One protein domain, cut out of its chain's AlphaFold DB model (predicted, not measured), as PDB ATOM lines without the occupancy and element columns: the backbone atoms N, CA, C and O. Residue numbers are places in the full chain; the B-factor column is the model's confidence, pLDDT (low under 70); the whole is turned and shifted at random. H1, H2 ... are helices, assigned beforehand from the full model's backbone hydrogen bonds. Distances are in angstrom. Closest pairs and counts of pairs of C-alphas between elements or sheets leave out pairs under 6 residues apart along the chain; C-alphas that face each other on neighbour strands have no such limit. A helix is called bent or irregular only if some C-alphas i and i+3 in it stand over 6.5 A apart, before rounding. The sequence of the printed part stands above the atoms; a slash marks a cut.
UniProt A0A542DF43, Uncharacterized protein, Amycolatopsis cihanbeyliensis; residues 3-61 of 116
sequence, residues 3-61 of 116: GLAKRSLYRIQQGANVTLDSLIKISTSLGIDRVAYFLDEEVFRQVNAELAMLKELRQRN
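This is residues 3 to 61 of the 116 residues of an uncharacterized protein of Amycolatopsis cihanbeyliensis (UniProt A0A542DF43). A small cluster of three short helices, H1, H2 and H3, bears a long helix, H4, whose residues 49 to 59 stick out as a free arm. H2 lies between H1 and H3, crossing H1 steeply. The 59 printed residues hold H1, H2, H3 and H4 in chain order, with no named strand: all helix, loose, radius of gyration of the C-alphas 13.1 A, spans 38 by 25 by 19 A.

H1, residues 3 to 13, begins at C-alpha 3 (147.851, 253.253, 164.038) and is 15.7 A long. H2, residues 20 to 29, measures 14.3 A. H3, residues 35 to 38, is irregular, 7.5 A. H4, residues 41 to 59, runs 26.6 A to C-alpha 59 (156.890, 261.704, 139.854).

H1 and H2 are close but not clearly touching, Ala 5 and Ile 26 having the closest C-alphas, 6.1 A, at a steep tilt of 47 degrees, opposite ways. H2 and H3 touch, closest C-alphas Ile 24 and Val 35, 5.7 A. H3 and H4 touch only at the corner, with residues 43 to 47 of H4 alone, closest C-alphas Tyr 37 and Phe 44, 4.8 A. H1 and H4 are apart. Every O i to N i+4 pair is within hydrogen-bond range in H1, H2 and H4; H3 is too short for one, and its single O i to N i+3 pair is not within range.

The C-alphas of Asn 17 and Asn 61, the two farthest apart, are 40.1 A apart. The printed part has no cut and no long link. Residues 3 to 21, 35 and 61 have pLDDT under 70.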
ATOM      1  N   GLY A   3     147.080 254.009 163.035       50.41
ATOM      2  CA  GLY A   3     147.851 253.253 164.038       50.41
ATOM      3  C   GLY A   3     147.507 251.762 164.141       50.41
ATOM      4  O   GLY A   3     148.388 250.942 164.398       50.41
ATOM      5  N   LEU A   4     146.241 251.397 163.916       56.09
ATOM      6  CA  LEU A   4     145.771 250.012 164.039       56.09
ATOM      7  C   LEU A   4     146.200 249.156 162.839       56.09
ATOM      8  O   LEU A   4     146.698 248.050 163.038       56.09
ATOM      9  N   ALA A   5     146.124 249.703 161.620       57.56
ATOM     10  CA  ALA A   5     146.580 249.028 160.404       57.56
ATOM     11  C   ALA A   5     148.087 248.719 160.447       57.56
ATOM     12  O   ALA A   5     148.489 247.594 160.168       57.56
ATOM     13  N   LYS A   6     148.926 249.665 160.901       57.84
ATOM     14  CA  LYS A   6     150.383 249.455 161.026       57.84
ATOM     15  C   LYS A   6     150.747 248.368 162.041       57.84
ATOM     16  O   LYS A   6     151.590 247.524 161.756       57.84
ATOM     17  N   ARG A   7     150.104 248.366 163.215       61.66
ATOM     18  CA  ARG A   7     150.333 247.332 164.242       61.66
ATOM     19  C   ARG A   7     149.834 245.966 163.789       61.66
ATOM     20  O   ARG A   7     150.471 244.969 164.112       61.66
ATOM     21  N   SER A   8     148.722 245.922 163.055       58.12
ATOM     22  CA  SER A   8     148.218 244.679 162.478       58.12
ATOM     23  C   SER A   8     149.189 244.143 161.430       58.12
ATOM     24  O   SER A   8     149.641 243.017 161.575       58.12
ATOM     25  N   LEU A   9     149.612 244.964 160.463       60.28
ATOM     26  CA  LEU A   9     150.594 244.591 159.437       60.28
ATOM     27  C   LEU A   9     151.912 244.080 160.036       60.28
ATOM     28  O   LEU A   9     152.440 243.073 159.574       60.28
ATOM     29  N   TYR A  10     152.408 244.711 161.106       61.47
ATOM     30  CA  TYR A  10     153.614 244.250 161.799       61.47
ATOM     31  C   TYR A  10     153.461 242.833 162.370       61.47
ATOM     32  O   TYR A  10     154.388 242.038 162.284       61.47
ATOM     33  N   ARG A  11     152.289 242.476 162.912       58.78
ATOM     34  CA  ARG A  11     152.038 241.106 163.398       58.78
ATOM     35  C   ARG A  11     151.914 240.095 162.259       58.78
ATOM     36  O   ARG A  11     152.364 238.968 162.418       58.78
ATOM     37  N   ILE A  12     151.343 240.501 161.125       62.56
ATOM     38  CA  ILE A  12     151.256 239.663 159.917       62.56
ATOM     39  C   ILE A  12     152.661 239.338 159.400       62.56
ATOM     40  O   ILE A  12     152.962 238.187 159.107       62.56
ATOM     41  N   GLN A  13     153.551 240.331 159.372       58.78
ATOM     42  CA  GLN A  13     154.948 240.151 158.973       58.78
ATOM     43  C   GLN A  13     155.714 239.176 159.887       58.78
ATOM     44  O   GLN A  13     156.667 238.546 159.442       58.78
ATOM     45  N   GLN A  14     155.280 239.019 161.141       61.53
ATOM     46  CA  GLN A  14     155.834 238.063 162.110       61.53
ATOM     47  C   GLN A  14     155.217 236.653 161.999       61.53
ATOM     48  O   GLN A  14     155.409 235.829 162.889       61.53
ATOM     49  N   GLY A  15     154.463 236.362 160.931       53.97
ATOM     50  CA  GLY A  15     153.901 235.032 160.673       53.97
ATOM     51  C   GLY A  15     152.613 234.722 161.440       53.97
ATOM     52  O   GLY A  15     152.256 233.555 161.590       53.97
ATOM     53  N   ALA A  16     151.902 235.736 161.944       58.88
ATOM     54  CA  ALA A  16     150.600 235.516 162.568       58.88
ATOM     55  C   ALA A  16     149.564 235.074 161.520       58.88
ATOM     56  O   ALA A  16     149.391 235.748 160.507       58.88
ATOM     57  N   ASN A  17     148.832 233.987 161.794       56.84
ATOM     58  CA  ASN A  17     147.683 233.583 160.984       56.84
ATOM     59  C   ASN A  17     146.628 234.689 161.004       56.84
ATOM     60  O   ASN A  17     146.049 235.012 162.044       56.84
ATOM     61  N   VAL A  18     146.400 235.285 159.842       64.94
ATOM     62  CA  VAL A  18     145.497 236.417 159.680       64.94
ATOM     63  C   VAL A  18     144.143 235.898 159.241       64.94
ATOM     64  O   VAL A  18     144.049 235.103 158.310       64.94
ATOM     65  N   THR A  19     143.076 236.346 159.899       69.31
ATOM     66  CA  THR A  19     141.721 236.023 159.452       69.31
ATOM     67  C   THR A  19     141.390 236.802 158.181       69.31
ATOM     68  O   THR A  19     141.805 237.953 158.024       69.31
ATOM     69  N   LEU A  20     140.590 236.199 157.297       66.12
ATOM     70  CA  LEU A  20     140.081 236.827 156.071       66.12
ATOM     71  C   LEU A  20     139.464 238.211 156.351       66.12
ATOM     72  O   LEU A  20     139.782 239.181 155.677       66.12
ATOM     73  N   ASP A  21     138.676 238.327 157.422       69.69
ATOM     74  CA  ASP A  21     138.076 239.590 157.882       69.69
ATOM     75  C   ASP A  21     139.119 240.686 158.189       69.69
ATOM     76  O   ASP A  21     138.915 241.863 157.884       69.69
ATOM     77  N   SER A  22     140.282 240.311 158.729       72.56
ATOM     78  CA  SER A  22     141.366 241.259 159.005       72.56
ATOM     79  C   SER A  22     142.059 241.729 157.721       72.56
ATOM     80  O   SER A  22     142.401 242.906 157.625       72.56
ATOM     81  N   LEU A  23     142.230 240.855 156.718       70.62
ATOM     82  CA  LEU A  23     142.753 241.228 155.392       70.62
ATOM     83  C   LEU A  23     141.851 242.258 154.707       70.62
ATOM     84  O   LEU A  23     142.350 243.259 154.197       70.62
ATOM     85  N   ILE A  24     140.536 242.040 154.763       70.06
ATOM     86  CA  ILE A  24     139.534 242.936 154.171       70.06
ATOM     87  C   ILE A  24     139.565 244.301 154.868       70.06
ATOM     88  O   ILE A  24     139.636 245.343 154.223       70.06
ATOM     89  N   LYS A  25     139.614 244.327 156.203       76.25
ATOM     90  CA  LYS A  25     139.729 245.587 156.958       76.25
ATOM     91  C   LYS A  25     141.019 246.337 156.639       76.25
ATOM     92  O   LYS A  25     141.012 247.566 156.569       76.25
ATOM     93  N   ILE A  26     142.123 245.619 156.435       75.00
ATOM     94  CA  ILE A  26     143.400 246.221 156.047       75.00
ATOM     95  C   ILE A  26     143.318 246.786 154.627       75.00
ATOM     96  O   ILE A  26     143.731 247.932 154.445       75.00
ATOM     97  N   SER A  27     142.762 246.058 153.651       70.75
ATOM     98  CA  SER A  27     142.639 246.548 152.270       70.75
ATOM     99  C   SER A  27     141.789 247.814 152.207       70.75
ATOM    100  O   SER A  27     142.248 248.827 151.678       70.75
ATOM    101  N   THR A  28     140.632 247.821 152.873       74.00
ATOM    102  CA  THR A  28     139.774 249.009 152.964       74.00
ATOM    103  C   THR A  28     140.490 250.164 153.669       74.00
ATOM    104  O   THR A  28     140.417 251.303 153.216       74.00
ATOM    105  N   SER A  29     141.258 249.900 154.737       73.81
ATOM    106  CA  SER A  29     142.043 250.943 155.420       73.81
ATOM    107  C   SER A  29     143.169 251.533 154.563       73.81
ATOM    108  O   SER A  29     143.591 252.666 154.795       73.81
ATOM    109  N   LEU A  30     143.649 250.773 153.576       71.50
ATOM    110  CA  LEU A  30     144.661 251.195 152.615       71.50
ATOM    111  C   LEU A  30     144.048 251.934 151.411       71.50
ATOM    112  O   LEU A  30     144.788 252.409 150.554       71.50
ATOM    113  N   GLY A  31     142.715 252.044 151.356       70.88
ATOM    114  CA  GLY A  31     141.984 252.608 150.221       70.88
ATOM    115  C   GLY A  31     141.916 251.670 149.014       70.88
ATOM    116  O   GLY A  31     141.625 252.123 147.912       70.88
ATOM    117  N   ILE A  32     142.203 250.378 149.202       76.62
ATOM    118  CA  ILE A  32     142.075 249.357 148.163       76.62
ATOM    119  C   ILE A  32     140.686 248.732 148.289       76.62
ATOM    120  O   ILE A  32     140.422 247.962 149.212       76.62
ATOM    121  N   ASP A  33     139.814 249.049 147.335       73.19
ATOM    122  CA  ASP A  33     138.429 248.554 147.302       73.19
ATOM    123  C   ASP A  33     138.324 247.100 146.793       73.19
ATOM    124  O   ASP A  33     137.297 246.434 146.901       73.19
ATOM    125  N   ARG A  34     139.423 246.561 146.246       74.31
ATOM    126  CA  ARG A  34     139.492 245.180 145.758       74.31
ATOM    127  C   ARG A  34     139.760 244.215 146.913       74.31
ATOM    128  O   ARG A  34     140.904 243.987 147.298       74.31
ATOM    129  N   VAL A  35     138.689 243.603 147.417       65.69
ATOM    130  CA  VAL A  35     138.675 242.606 148.510       65.69
ATOM    131  C   VAL A  35     139.642 241.434 148.261       65.69
ATOM    132  O   VAL A  35     140.258 240.927 149.195       65.69
ATOM    133  N   ALA A  36     139.829 241.038 146.998       72.62
ATOM    134  CA  ALA A  36     140.712 239.940 146.602       72.62
ATOM    135  C   ALA A  36     142.209 240.305 146.552       72.62
ATOM    136  O   ALA A  36     143.026 239.436 146.273       72.62
ATOM    137  N   TYR A  37     142.599 241.550 146.855       73.25
ATOM    138  CA  TYR A  37     143.990 242.015 146.734       73.25
ATOM    139  C   TYR A  37     145.016 241.147 147.481       73.25
ATOM    140  O   TYR A  37     146.138 240.994 147.018       73.25
ATOM    141  N   PHE A  38     144.643 240.577 148.627       74.06
ATOM    142  CA  PHE A  38     145.529 239.714 149.420       74.06
ATOM    143  C   PHE A  38     145.281 238.210 149.220       74.06
ATOM    144  O   PHE A  38     145.950 237.402 149.858       74.06
ATOM    145  N   LEU A  39     144.299 237.836 148.399       74.56
ATOM    146  CA  LEU A  39     143.856 236.448 148.212       74.56
ATOM    147  C   LEU A  39     144.191 235.923 146.819       74.56
ATOM    148  O   LEU A  39     144.447 234.734 146.662       74.56
ATOM    149  N   ASP A  40     144.174 236.810 145.832       76.88
ATOM    150  CA  ASP A  40     144.392 236.499 144.432       76.88
ATOM    151  C   ASP A  40     145.669 237.197 143.949       76.88
ATOM    152  O   ASP A  40     145.797 238.426 143.990       76.88
ATOM    153  N   GLU A  41     146.630 236.394 143.501       77.06
ATOM    154  CA  GLU A  41     147.920 236.863 143.003       77.06
ATOM    155  C   GLU A  41     147.784 237.701 141.719       77.06
ATOM    156  O   GLU A  41     148.574 238.619 141.479       77.06
ATOM    157  N   GLU A  42     146.773 237.446 140.889       76.38
ATOM    158  CA  GLU A  42     146.505 238.250 139.697       76.38
ATOM    159  C   GLU A  42     145.987 239.633 140.079       76.38
ATOM    160  O   GLU A  42     146.512 240.645 139.602       76.38
ATOM    161  N   VAL A  43     145.041 239.697 141.020       77.38
ATOM    162  CA  VAL A  43     144.517 240.966 141.545       77.38
ATOM    163  C   VAL A  43     145.618 241.752 142.257       77.38
ATOM    164  O   VAL A  43     145.720 242.969 142.078       77.38
ATOM    165  N   PHE A  44     146.487 241.076 143.011       78.38
ATOM    166  CA  PHE A  44     147.656 241.687 143.642       78.38
ATOM    167  C   PHE A  44     148.594 242.324 142.611       78.38
ATOM    168  O   PHE A  44     148.999 243.481 142.765       78.38
ATOM    169  N   ARG A  45     148.931 241.598 141.537       79.38
ATOM    170  CA  ARG A  45     149.790 242.112 140.459       79.38
ATOM    171  C   ARG A  45     149.150 243.294 139.742       79.38
ATOM    172  O   ARG A  45     149.823 244.300 139.528       79.38
ATOM    173  N   GLN A  46     147.860 243.206 139.429       79.38
ATOM    174  CA  GLN A  46     147.137 244.261 138.726       79.38
ATOM    175  C   GLN A  46     147.092 245.561 139.538       79.38
ATOM    176  O   GLN A  46     147.461 246.619 139.033       79.38
ATOM    177  N   VAL A  47     146.699 245.489 140.813       81.50
ATOM    178  CA  VAL A  47     146.630 246.674 141.682       81.50
ATOM    179  C   VAL A  47     148.016 247.283 141.882       81.50
ATOM    180  O   VAL A  47     148.162 248.502 141.847       81.50
ATOM    181  N   ASN A  48     149.061 246.467 142.035       82.50
ATOM    182  CA  ASN A  48     150.420 246.993 142.161       82.50
ATOM    183  C   ASN A  48     150.941 247.636 140.869       82.50
ATOM    184  O   ASN A  48     151.657 248.634 140.948       82.50
ATOM    185  N   ALA A  49     150.561 247.130 139.693       80.19
ATOM    186  CA  ALA A  49     150.873 247.774 138.418       80.19
ATOM    187  C   ALA A  49     150.173 249.140 138.288       80.19
ATOM    188  O   ALA A  49     150.814 250.128 137.924       80.19
ATOM    189  N   GLU A  50     148.894 249.229 138.666       79.38
ATOM    190  CA  GLU A  50     148.142 250.492 138.708       79.38
ATOM    191  C   GLU A  50     148.789 251.498 139.682       79.38
ATOM    192  O   GLU A  50     149.006 252.664 139.340       79.38
ATOM    193  N   LEU A  51     149.180 251.050 140.879       80.94
ATOM    194  CA  LEU A  51     149.868 251.883 141.871       80.94
ATOM    195  C   LEU A  51     151.251 252.349 141.394       80.94
ATOM    196  O   LEU A  51     151.634 253.493 141.658       80.94
ATOM    197  N   ALA A  52     151.996 251.497 140.687       81.81
ATOM    198  CA  ALA A  52     153.278 251.861 140.089       81.81
ATOM    199  C   ALA A  52     153.101 252.949 139.021       81.81
ATOM    200  O   ALA A  52     153.803 253.960 139.058       81.81
ATOM    201  N   MET A  53     152.098 252.809 138.153       80.06
ATOM    202  CA  MET A  53     151.753 253.826 137.159       80.06
ATOM    203  C   MET A  53     151.375 255.156 137.825       80.06
ATOM    204  O   MET A  53     151.883 256.209 137.446       80.06
ATOM    205  N   LEU A  54     150.549 255.130 138.877       78.31
ATOM    206  CA  LEU A  54     150.201 256.333 139.645       78.31
ATOM    207  C   LEU A  54     151.428 256.993 140.289       78.31
ATOM    208  O   LEU A  54     151.502 258.222 140.368       78.31
ATOM    209  N   LYS A  55     152.401 256.200 140.749       80.56
ATOM    210  CA  LYS A  55     153.663 256.709 141.297       80.56
ATOM    211  C   LYS A  55     154.498 257.401 140.222       80.56
ATOM    212  O   LYS A  55     155.011 258.485 140.488       80.56
ATOM    213  N   GLU A  56     154.601 256.828 139.027       79.62
ATOM    214  CA  GLU A  56     155.308 257.452 137.901       79.62
ATOM    215  C   GLU A  56     154.630 258.744 137.436       79.62
ATOM    216  O   GLU A  56     155.298 259.757 137.228       79.62
ATOM    217  N   LEU A  57     153.300 258.746 137.332       74.94
ATOM    218  CA  LEU A  57     152.529 259.943 136.987       74.94
ATOM    219  C   LEU A  57     152.753 261.057 138.015       74.94
ATOM    220  O   LEU A  57     153.015 262.201 137.640       74.94
ATOM    221  N   ARG A  58     152.755 260.711 139.308       73.44
ATOM    222  CA  ARG A  58     153.072 261.649 140.390       73.44
ATOM    223  C   ARG A  58     154.509 262.164 140.310       73.44
ATOM    224  O   ARG A  58     154.723 263.357 140.483       73.44
ATOM    225  N   GLN A  59     155.487 261.298 140.035       77.06
ATOM    226  CA  GLN A  59     156.890 261.704 139.854       77.06
ATOM    227  C   GLN A  59     157.063 262.684 138.693       77.06
ATOM    228  O   GLN A  59     157.906 263.573 138.756       77.06
ATOM    229  N   ARG A  60     156.236 262.559 137.655       75.44
ATOM    230  CA  ARG A  60     156.207 263.469 136.506       75.44
ATOM    231  C   ARG A  60     155.324 264.705 136.730       75.44
ATOM    232  O   ARG A  60     155.095 265.450 135.785       75.44
ATOM    233  N   ASN A  61     154.831 264.933 137.954       66.75
ATOM    234  CA  ASN A  61     153.906 266.020 138.311       66.75
ATOM    235  C   ASN A  61     152.602 266.036 137.485       66.75
ATOM    236  O   ASN A  61     151.912 267.053 137.374       66.75
TER     237      ASN A  61